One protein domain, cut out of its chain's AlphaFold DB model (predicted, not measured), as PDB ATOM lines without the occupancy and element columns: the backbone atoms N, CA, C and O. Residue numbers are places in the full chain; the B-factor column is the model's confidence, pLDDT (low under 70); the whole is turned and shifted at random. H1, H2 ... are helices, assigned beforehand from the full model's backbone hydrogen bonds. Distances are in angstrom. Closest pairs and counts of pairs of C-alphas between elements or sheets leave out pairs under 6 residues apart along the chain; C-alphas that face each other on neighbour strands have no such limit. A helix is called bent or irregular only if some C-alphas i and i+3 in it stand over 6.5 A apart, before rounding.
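Overview. This is residues 14 to 89 of the 90 residues of the protein "Glucokinase regulatory protein" of Klebsiella pneumoniae IS39 (UniProt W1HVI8). A short unnamed stretch leads into one long helix, H1, bent into a wide V, whose arms make the length of this rod. From its far end a long link folds back to a shorter helix, H2, on the open side of the V and apart from both arms. The 76 printed residues hold these two named helices and no named strand, all helix in class; the whole is extended, with a radius of gyration of the C-alphas of 18.3 A and spans of 55 by 26 by 22 A.

Along the chain. H1, residues 25 to 62, was assigned as one helix by its hydrogen bonds but is bent: C-alphas 45 and 48 are 7.6 A apart. Arm H1a, residues 25 to 45, begins at C-alpha 25 (181.986, 211.871, 164.597) and is 31.6 A long. Arm H1b, residues 48 to 62, is 21.2 A long. H2, residues 74 to 87, measures 20.4 A and ends at C-alpha 87 (164.133, 202.806, 130.114).

Arrangement. H1a and H1b stand at a steep tilt of 67 degrees. H2 is apart from H1a and from H1b. Every O i to N i+4 pair is within hydrogen-bond range in H1b and H2, against 13 of 17 in H1a.

Size, cuts and confidence. The C-alphas of Arg 22 and Arg 63, 55.9 A apart, are the two farthest apart. The printed part has no cut. The 11-residue link from H1 to H2 is long. Residues 86 to 89 have pLDDT under 70.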
ATOM      1  N   HIS A  14     194.075 213.912 150.658       90.50
ATOM      2  CA  HIS A  14     193.548 215.237 150.952       90.50
ATOM      3  C   HIS A  14     194.251 215.805 152.202       90.50
ATOM      4  O   HIS A  14     194.275 215.135 153.239       90.50
ATOM      5  N   PRO A  15     194.875 216.994 152.132       90.44
ATOM      6  CA  PRO A  15     195.687 217.512 153.234       90.44
ATOM      7  C   PRO A  15     194.855 217.777 154.496       90.44
ATOM      8  O   PRO A  15     195.319 217.499 155.604       90.44
ATOM      9  N   GLU A  16     193.609 218.228 154.338       90.50
ATOM     10  CA  GLU A  16     192.730 218.570 155.465       90.50
ATOM     11  C   GLU A  16     192.206 217.335 156.214       90.50
ATOM     12  O   GLU A  16     191.825 217.436 157.375       90.50
ATOM     13  N   THR A  17     192.265 216.144 155.606       94.00
ATOM     14  CA  THR A  17     191.772 214.899 156.217       94.00
ATOM     15  C   THR A  17     192.888 214.069 156.863       94.00
ATOM     16  O   THR A  17     192.694 212.887 157.144       94.00
ATOM     17  N   THR A  18     194.076 214.641 157.101       95.31
ATOM     18  CA  THR A  18     195.251 213.900 157.613       95.31
ATOM     19  C   THR A  18     195.012 213.241 158.982       95.31
ATOM     20  O   THR A  18     195.635 212.225 159.289       95.31
ATOM     21  N   HIS A  19     194.102 213.790 159.792       95.44
ATOM     22  CA  HIS A  19     193.750 213.289 161.130       95.44
ATOM     23  C   HIS A  19     192.256 212.967 161.274       95.44
ATOM     24  O   HIS A  19     191.720 213.003 162.382       95.44
ATOM     25  N   ILE A  20     191.575 212.690 160.158       96.38
ATOM     26  CA  ILE A  20     190.123 212.469 160.125       96.38
ATOM     27  C   ILE A  20     189.666 211.343 161.067       96.38
ATOM     28  O   ILE A  20     188.596 211.424 161.656       96.38
ATOM     29  N   ASP A  21     190.508 210.332 161.274       96.50
ATOM     30  CA  ASP A  21     190.292 209.176 162.150       96.50
ATOM     31  C   ASP A  21     190.288 209.511 163.652       96.50
ATOM     32  O   ASP A  21     189.869 208.686 164.463       96.50
ATOM     33  N   ARG A  22     190.750 210.707 164.034       97.31
ATOM     34  CA  ARG A  22     190.848 211.165 165.431       97.31
ATOM     35  C   ARG A  22     189.772 212.175 165.823       97.31
ATOM     36  O   ARG A  22     189.734 212.595 166.979       97.31
ATOM     37  N   LEU A  23     188.943 212.603 164.875       97.44
ATOM     38  CA  LEU A  23     187.886 213.581 165.116       97.44
ATOM     39  C   LEU A  23     186.700 212.948 165.844       97.44
ATOM     40  O   LEU A  23     186.416 211.758 165.688       97.44
ATOM     41  N   ALA A  24     185.952 213.767 166.587       98.38
ATOM     42  CA  ALA A  24     184.609 213.374 166.980       98.38
ATOM     43  C   ALA A  24     183.760 213.154 165.718       98.38
ATOM     44  O   ALA A  24     183.945 213.827 164.702       98.38
ATOM     45  N   THR A  25     182.801 212.229 165.771       98.25
ATOM     46  CA  THR A  25     181.986 211.871 164.597       98.25
ATOM     47  C   THR A  25     181.283 213.079 163.975       98.25
ATOM     48  O   THR A  25     181.212 213.176 162.754       98.25
ATOM     49  N   ALA A  26     180.802 214.024 164.791       98.38
ATOM     50  CA  ALA A  26     180.168 215.246 164.296       98.38
ATOM     51  C   ALA A  26     181.138 216.113 163.473       98.38
ATOM     52  O   ALA A  26     180.783 216.559 162.385       98.38
ATOM     53  N   ASP A  27     182.372 216.282 163.950       97.94
ATOM     54  CA  ASP A  27     183.398 217.079 163.271       97.94
ATOM     55  C   ASP A  27     183.883 216.391 161.988       97.94
ATOM     56  O   ASP A  27     184.076 217.044 160.963       97.94
ATOM     57  N   MET A  28     184.011 215.059 162.011       97.69
ATOM     58  CA  MET A  28     184.312 214.253 160.824       97.69
ATOM     59  C   MET A  28     183.251 214.440 159.734       97.69
ATOM     60  O   MET A  28     183.586 214.677 158.576       97.69
ATOM     61  N   LEU A  29     181.969 214.354 160.099       97.75
ATOM     62  CA  LEU A  29     180.866 214.541 159.157       97.75
ATOM     63  C   LEU A  29     180.805 215.978 158.632       97.75
ATOM     64  O   LEU A  29     180.575 216.172 157.441       97.75
ATOM     65  N   ALA A  30     181.046 216.978 159.486       97.06
ATOM     66  CA  ALA A  30     181.107 218.375 159.068       97.06
ATOM     67  C   ALA A  30     182.239 218.620 158.056       97.06
ATOM     68  O   ALA A  30     182.028 219.309 157.060       97.06
ATOM     69  N   MET A  31     183.411 218.012 158.277       96.38
ATOM     70  CA  MET A  31     184.549 218.068 157.358       96.38
ATOM     71  C   MET A  31     184.218 217.434 156.000       96.38
ATOM     72  O   MET A  31     184.398 218.084 154.975       96.38
ATOM     73  N   LEU A  32     183.688 216.205 155.983       96.19
ATOM     74  CA  LEU A  32     183.297 215.523 154.741       96.19
ATOM     75  C   LEU A  32     182.229 216.308 153.973       96.19
ATOM     76  O   LEU A  32     182.343 216.505 152.769       96.19
ATOM     77  N   HIS A  33     181.221 216.823 154.680       95.69
ATOM     78  CA  HIS A  33     180.174 217.629 154.065       95.69
ATOM     79  C   HIS A  33     180.715 218.931 153.459       95.69
ATOM     80  O   HIS A  33     180.208 219.400 152.439       95.69
ATOM     81  N   GLN A  34     181.719 219.545 154.088       95.12
ATOM     82  CA  GLN A  34     182.345 220.747 153.554       95.12
ATOM     83  C   GLN A  34     183.139 220.452 152.272       95.12
ATOM     84  O   GLN A  34     183.083 221.264 151.351       95.12
ATOM     85  N   ASP A  35     183.810 219.301 152.194       94.19
ATOM     86  CA  ASP A  35     184.502 218.838 150.983       94.19
ATOM     87  C   ASP A  35     183.508 218.540 149.845       94.19
ATOM     88  O   ASP A  35     183.664 219.035 148.728       94.19
ATOM     89  N   ASP A  36     182.393 217.864 150.150       95.69
ATOM     90  CA  ASP A  36     181.332 217.546 149.181       95.69
ATOM     91  C   ASP A  36     180.752 218.787 148.479       95.69
ATOM     92  O   ASP A  36     180.299 218.708 147.333       95.69
ATOM     93  N   LYS A  37     180.771 219.966 149.115       95.00
ATOM     94  CA  LYS A  37     180.291 221.208 148.478       95.00
ATOM     95  C   LYS A  37     181.089 221.566 147.225       95.00
ATOM     96  O   LYS A  37     180.499 222.087 146.274       95.00
ATOM     97  N   GLN A  38     182.377 221.224 147.179       94.25
ATOM     98  CA  GLN A  38     183.241 221.475 146.019       94.25
ATOM     99  C   GLN A  38     182.767 220.715 144.772       94.25
ATOM    100  O   GLN A  38     183.006 221.155 143.647       94.25
ATOM    101  N   ILE A  39     182.026 219.612 144.947       95.06
ATOM    102  CA  ILE A  39     181.438 218.852 143.836       95.06
ATOM    103  C   ILE A  39     180.511 219.749 143.013       95.06
ATOM    104  O   ILE A  39     180.557 219.722 141.785       95.06
ATOM    105  N   SER A  40     179.688 220.571 143.671       94.75
ATOM    106  CA  SER A  40     178.737 221.443 142.973       94.75
ATOM    107  C   SER A  40     179.452 222.497 142.128       94.75
ATOM    108  O   SER A  40     179.043 222.763 140.999       94.75
ATOM    109  N   GLU A  41     180.548 223.055 142.642       95.81
ATOM    110  CA  GLU A  41     181.377 224.025 141.922       95.81
ATOM    111  C   GLU A  41     182.070 223.379 140.715       95.81
ATOM    112  O   GLU A  41     182.013 223.912 139.604       95.81
ATOM    113  N   ALA A  42     182.648 222.188 140.904       95.69
ATOM    114  CA  ALA A  42     183.290 221.430 139.834       95.69
ATOM    115  C   ALA A  42     182.298 221.041 138.724       95.69
ATOM    116  O   ALA A  42     182.591 221.217 137.542       95.69
ATOM    117  N   VAL A  43     181.096 220.573 139.085       96.94
ATOM    118  CA  VAL A  43     180.020 220.294 138.117       96.94
ATOM    119  C   VAL A  43     179.591 221.573 137.404       96.94
ATOM    120  O   VAL A  43     179.417 221.555 136.185       96.94
ATOM    121  N   GLY A  44     179.475 222.684 138.139       97.75
ATOM    122  CA  GLY A  44     179.179 224.011 137.603       97.75
ATOM    123  C   GLY A  44     180.130 224.413 136.474       97.75
ATOM    124  O   GLY A  44     179.686 224.833 135.405       97.75
ATOM    125  N   ALA A  45     181.432 224.205 136.672       97.69
ATOM    126  CA  ALA A  45     182.453 224.482 135.663       97.69
ATOM    127  C   ALA A  45     182.330 223.597 134.406       97.69
ATOM    128  O   ALA A  45     182.718 224.016 133.316       97.69
ATOM    129  N   CYS A  46     181.762 222.394 134.530       97.94
ATOM    130  CA  CYS A  46     181.569 221.455 133.422       97.94
ATOM    131  C   CYS A  46     180.226 221.613 132.686       97.94
ATOM    132  O   CYS A  46     180.006 220.926 131.685       97.94
ATOM    133  N   LEU A  47     179.321 222.492 133.137       98.25
ATOM    134  CA  LEU A  47     177.982 222.633 132.547       98.25
ATOM    135  C   LEU A  47     177.976 222.886 131.028       98.25
ATOM    136  O   LEU A  47     177.142 222.273 130.359       98.25
ATOM    137  N   PRO A  48     178.879 223.699 130.439       98.19
ATOM    138  CA  PRO A  48     178.910 223.884 128.987       98.19
ATOM    139  C   PRO A  48     179.200 222.587 128.216       98.19
ATOM    140  O   PRO A  48     178.573 222.311 127.193       98.19
ATOM    141  N   ASP A  49     180.112 221.754 128.722       98.31
ATOM    142  CA  ASP A  49     180.437 220.464 128.110       98.31
ATOM    143  C   ASP A  49     179.322 219.439 128.299       98.31
ATOM    144  O   ASP A  49     179.019 218.678 127.377       98.31
ATOM    145  N   ILE A  50     178.683 219.443 129.472       97.75
ATOM    146  CA  ILE A  50     177.514 218.604 129.753       97.75
ATOM    147  C   ILE A  50     176.365 218.978 128.810       97.75
ATOM    148  O   ILE A  50     175.763 218.087 128.213       97.75
ATOM    149  N   ALA A  51     176.092 220.271 128.610       98.44
ATOM    150  CA  ALA A  51     175.067 220.742 127.680       98.44
ATOM    151  C   ALA A  51     175.349 220.266 126.247       98.44
ATOM    152  O   ALA A  51     174.504 219.623 125.626       98.44
ATOM    153  N   ARG A  52     176.584 220.457 125.763       98.38
ATOM    154  CA  ARG A  52     177.006 219.980 124.439       98.38
ATOM    155  C   ARG A  52     176.853 218.463 124.289       98.38
ATOM    156  O   ARG A  52     176.438 217.985 123.234       98.38
ATOM    157  N   LEU A  53     177.201 217.691 125.321       97.12
ATOM    158  CA  LEU A  53     177.010 216.239 125.329       97.12
ATOM    159  C   LEU A  53     175.527 215.874 125.188       97.12
ATOM    160  O   LEU A  53     175.196 214.990 124.396       97.12
ATOM    161  N   ILE A  54     174.647 216.551 125.929       96.38
ATOM    162  CA  ILE A  54     173.197 216.329 125.887       96.38
ATOM    163  C   ILE A  54     172.642 216.647 124.494       96.38
ATOM    164  O   ILE A  54     171.912 215.825 123.938       96.38
ATOM    165  N   ASP A  55     173.031 217.768 123.887       98.00
ATOM    166  CA  ASP A  55     172.582 218.155 122.542       98.00
ATOM    167  C   ASP A  55     172.953 217.095 121.493       98.00
ATOM    168  O   ASP A  55     172.127 216.665 120.683       98.00
ATOM    169  N   ILE A  56     174.191 216.598 121.540       97.81
ATOM    170  CA  ILE A  56     174.661 215.548 120.627       97.81
ATOM    171  C   ILE A  56     173.930 214.226 120.888       97.81
ATOM    172  O   ILE A  56     173.502 213.553 119.943       97.81
ATOM    173  N   ALA A  57     173.785 213.830 122.153       95.50
ATOM    174  CA  ALA A  57     173.145 212.573 122.526       95.50
ATOM    175  C   ALA A  57     171.667 212.552 122.112       95.50
ATOM    176  O   ALA A  57     171.212 211.586 121.500       95.50
ATOM    177  N   THR A  58     170.932 213.632 122.378       95.69
ATOM    178  CA  THR A  58     169.520 213.770 121.999       95.69
ATOM    179  C   THR A  58     169.334 213.770 120.484       95.69
ATOM    180  O   THR A  58     168.481 213.036 119.981       95.69
ATOM    181  N   ALA A  59     170.168 214.498 119.735       97.56
ATOM    182  CA  ALA A  59     170.146 214.477 118.273       97.56
ATOM    183  C   ALA A  59     170.494 213.093 117.692       97.56
ATOM    184  O   ALA A  59     169.942 212.686 116.671       97.56
ATOM    185  N   THR A  60     171.395 212.353 118.340       96.81
ATOM    186  CA  THR A  60     171.777 210.996 117.922       96.81
ATOM    187  C   THR A  60     170.637 210.013 118.154       96.81
ATOM    188  O   THR A  60     170.268 209.266 117.249       96.81
ATOM    189  N   ILE A  61     170.051 210.029 119.350       94.19
ATOM    190  CA  ILE A  61     168.956 209.131 119.728       94.19
ATOM    191  C   ILE A  61     167.708 209.413 118.880       94.19
ATOM    192  O   ILE A  61     167.067 208.471 118.415       94.19
ATOM    193  N   SER A  62     167.378 210.683 118.612       95.56
ATOM    194  CA  SER A  62     166.203 211.046 117.803       95.56
ATOM    195  C   SER A  62     166.283 210.554 116.354       95.56
ATOM    196  O   SER A  62     165.256 210.311 115.728       95.56
ATOM    197  N   ARG A  63     167.497 210.336 115.834       97.19
ATOM    198  CA  ARG A  63     167.754 209.777 114.498       97.19
ATOM    199  C   ARG A  63     167.849 208.246 114.487       97.19
ATOM    200  O   ARG A  63     168.310 207.673 113.505       97.19
ATOM    201  N   GLY A  64     167.450 207.578 115.573       95.88
ATOM    202  CA  GLY A  64     167.545 206.121 115.722       95.88
ATOM    203  C   GLY A  64     168.949 205.617 116.074       95.88
ATOM    204  O   GLY A  64     169.212 204.416 116.006       95.88
ATOM    205  N   GLY A  65     169.863 206.518 116.441       95.75
ATOM    206  CA  GLY A  65     171.182 206.169 116.953       95.75
ATOM    207  C   GLY A  65     171.138 205.640 118.389       95.75
ATOM    208  O   GLY A  65     170.086 205.522 119.016       95.75
ATOM    209  N   ARG A  66     172.315 205.314 118.931       92.75
ATOM    210  CA  ARG A  66     172.463 204.747 120.279       92.75
ATOM    211  C   ARG A  66     173.464 205.554 121.093       92.75
ATOM    212  O   ARG A  66     174.514 205.924 120.579       92.75
ATOM    213  N   LEU A  67     173.152 205.755 122.369       91.25
ATOM    214  CA  LEU A  67     174.101 206.224 123.373       91.25
ATOM    215  C   LEU A  67     174.658 205.009 124.118       91.25
ATOM    216  O   LEU A  67     173.894 204.177 124.602       91.25
ATOM    217  N   VAL A  68     175.982 204.903 124.198       91.00
ATOM    218  CA  VAL A  68     176.670 203.804 124.884       91.00
ATOM    219  C   VAL A  68     177.514 204.398 126.007       91.00
ATOM    220  O   VAL A  68     178.388 205.221 125.749       91.00
ATOM    221  N   ILE A  69     177.248 203.981 127.246       89.69
ATOM    222  CA  ILE A  69     178.010 204.374 128.437       89.69
ATOM    223  C   ILE A  69     178.746 203.133 128.937       89.69
ATOM    224  O   ILE A  69     178.127 202.090 129.144       89.69
ATOM    225  N   ILE A  70     180.062 203.237 129.112       91.38
ATOM    226  CA  ILE A  70     180.924 202.133 129.550       91.38
ATOM    227  C   ILE A  70     181.714 202.534 130.794       91.38
ATOM    228  O   ILE A  70     182.118 203.685 130.941       91.38
ATOM    229  N   GLY A  71     181.954 201.578 131.686       89.94
ATOM    230  CA  GLY A  71     182.710 201.796 132.913       89.94
ATOM    231  C   GLY A  71     182.872 200.507 133.712       89.94
ATOM    232  O   GLY A  71     182.202 199.511 133.444       89.94
ATOM    233  N   ALA A  72     183.758 200.531 134.705       93.06
ATOM    234  CA  ALA A  72     184.003 199.421 135.621       93.06
ATOM    235  C   ALA A  72     183.924 199.909 137.075       93.06
ATOM    236  O   ALA A  72     184.148 201.083 137.361       93.06
ATOM    237  N   GLY A  73     183.607 199.012 138.009       92.94
ATOM    238  CA  GLY A  73     183.469 199.370 139.422       92.94
ATOM    239  C   GLY A  73     182.287 200.312 139.680       92.94
ATOM    240  O   GLY A  73     181.216 200.145 139.094       92.94
ATOM    241  N   ALA A  74     182.473 201.288 140.575       91.00
ATOM    242  CA  ALA A  74     181.411 202.205 140.992       91.00
ATOM    243  C   ALA A  74     180.796 202.978 139.810       91.00
ATOM    244  O   ALA A  74     179.577 203.010 139.685       91.00
ATOM    245  N   SER A  75     181.621 203.500 138.893       89.44
ATOM    246  CA  SER A  75     181.145 204.251 137.721       89.44
ATOM    247  C   SER A  75     180.312 203.393 136.765       89.44
ATOM    248  O   SER A  75     179.296 203.854 136.248       89.44
ATOM    249  N   GLY A  76     180.689 202.123 136.577       91.25
ATOM    250  CA  GLY A  76     179.906 201.165 135.794       91.25
ATOM    251  C   GLY A  76     178.542 200.871 136.422       91.25
ATOM    252  O   GLY A  76     177.535 200.844 135.716       91.25
ATOM    253  N   ARG A  77     178.477 200.712 137.753       91.19
ATOM    254  CA  ARG A  77     177.197 200.516 138.456       91.19
ATOM    255  C   ARG A  77     176.292 201.742 138.361       91.19
ATOM    256  O   ARG A  77     175.127 201.583 138.012       91.19
ATOM    257  N   THR A  78     176.827 202.948 138.560       89.38
ATOM    258  CA  THR A  78     176.067 204.198 138.379       89.38
ATOM    259  C   THR A  78     175.508 204.322 136.959       89.38
ATOM    260  O   THR A  78     174.355 204.714 136.787       89.38
ATOM    261  N   ALA A  79     176.281 203.945 135.935       88.12
ATOM    262  CA  ALA A  79     175.813 203.958 134.549       88.12
ATOM    263  C   ALA A  79     174.629 202.999 134.317       88.12
ATOM    264  O   ALA A  79     173.667 203.366 133.639       88.12
ATOM    265  N   ILE A  80     174.670 201.797 134.906       89.25
ATOM    266  CA  ILE A  80     173.568 200.826 134.839       89.25
ATOM    267  C   ILE A  80     172.313 201.386 135.515       89.25
ATOM    268  O   ILE A  80     171.240 201.360 134.915       89.25
ATOM    269  N   GLU A  81     172.440 201.928 136.728       87.12
ATOM    270  CA  GLU A  81     171.316 202.502 137.480       87.12
ATOM    271  C   GLU A  81     170.662 203.674 136.732       87.12
ATOM    272  O   GLU A  81     169.434 203.757 136.644       87.12
ATOM    273  N   ALA A  82     171.475 204.558 136.144       84.44
ATOM    274  CA  ALA A  82     170.993 205.673 135.335       84.44
ATOM    275  C   ALA A  82     170.238 205.186 134.085       84.44
ATOM    276  O   ALA A  82     169.144 205.669 133.796       84.44
ATOM    277  N   GLY A  83     170.790 204.196 133.374       81.94
ATOM    278  CA  GLY A  83     170.153 203.606 132.198       81.94
ATOM    279  C   GLY A  83     168.828 202.918 132.530       81.94
ATOM    280  O   GLY A  83     167.824 203.159 131.865       81.94
ATOM    281  N   GLN A  84     168.786 202.114 133.595       79.62
ATOM    282  CA  GLN A  84     167.570 201.412 134.010       79.62
ATOM    283  C   GLN A  84     166.418 202.378 134.288       79.62
ATOM    284  O   GLN A  84     165.313 202.151 133.809       79.62
ATOM    285  N   ARG A  85     166.664 203.489 134.990       75.69
ATOM    286  CA  ARG A  85     165.618 204.485 135.283       75.69
ATOM    287  C   ARG A  85     165.059 205.167 134.034       75.69
ATOM    288  O   ARG A  85     163.874 205.469 133.999       75.69
ATOM    289  N   LEU A  86     165.888 205.391 133.016       68.12
ATOM    290  CA  LEU A  86     165.464 206.027 131.764       68.12
ATOM    291  C   LEU A  86     164.613 205.103 130.880       68.12
ATOM    292  O   LEU A  86     163.784 205.592 130.113       68.12
ATOM    293  N   PHE A  87     164.802 203.784 130.979       64.50
ATOM    294  CA  PHE A  87     164.133 202.806 130.114       64.50
ATOM    295  C   PHE A  87     163.094 201.931 130.827       64.50
ATOM    296  O   PHE A  87     162.333 201.254 130.151       64.50
ATOM    297  N   ALA A  88     162.998 201.970 132.160       59.88
ATOM    298  CA  ALA A  88     162.054 201.152 132.934       59.88
ATOM    299  C   ALA A  88     160.565 201.518 132.745       59.88
ATOM    300  O   ALA A  88     159.704 200.836 133.290       59.88
ATOM    301  N   GLY A  89     160.254 202.581 131.997       54.25
ATOM    302  CA  GLY A  89     158.884 203.000 131.673       54.25
ATOM    303  C   GLY A  89     158.536 202.962 130.182       54.25
ATOM    304  O   GLY A  89     157.528 203.555 129.801       54.25
TER     305      GLY A  89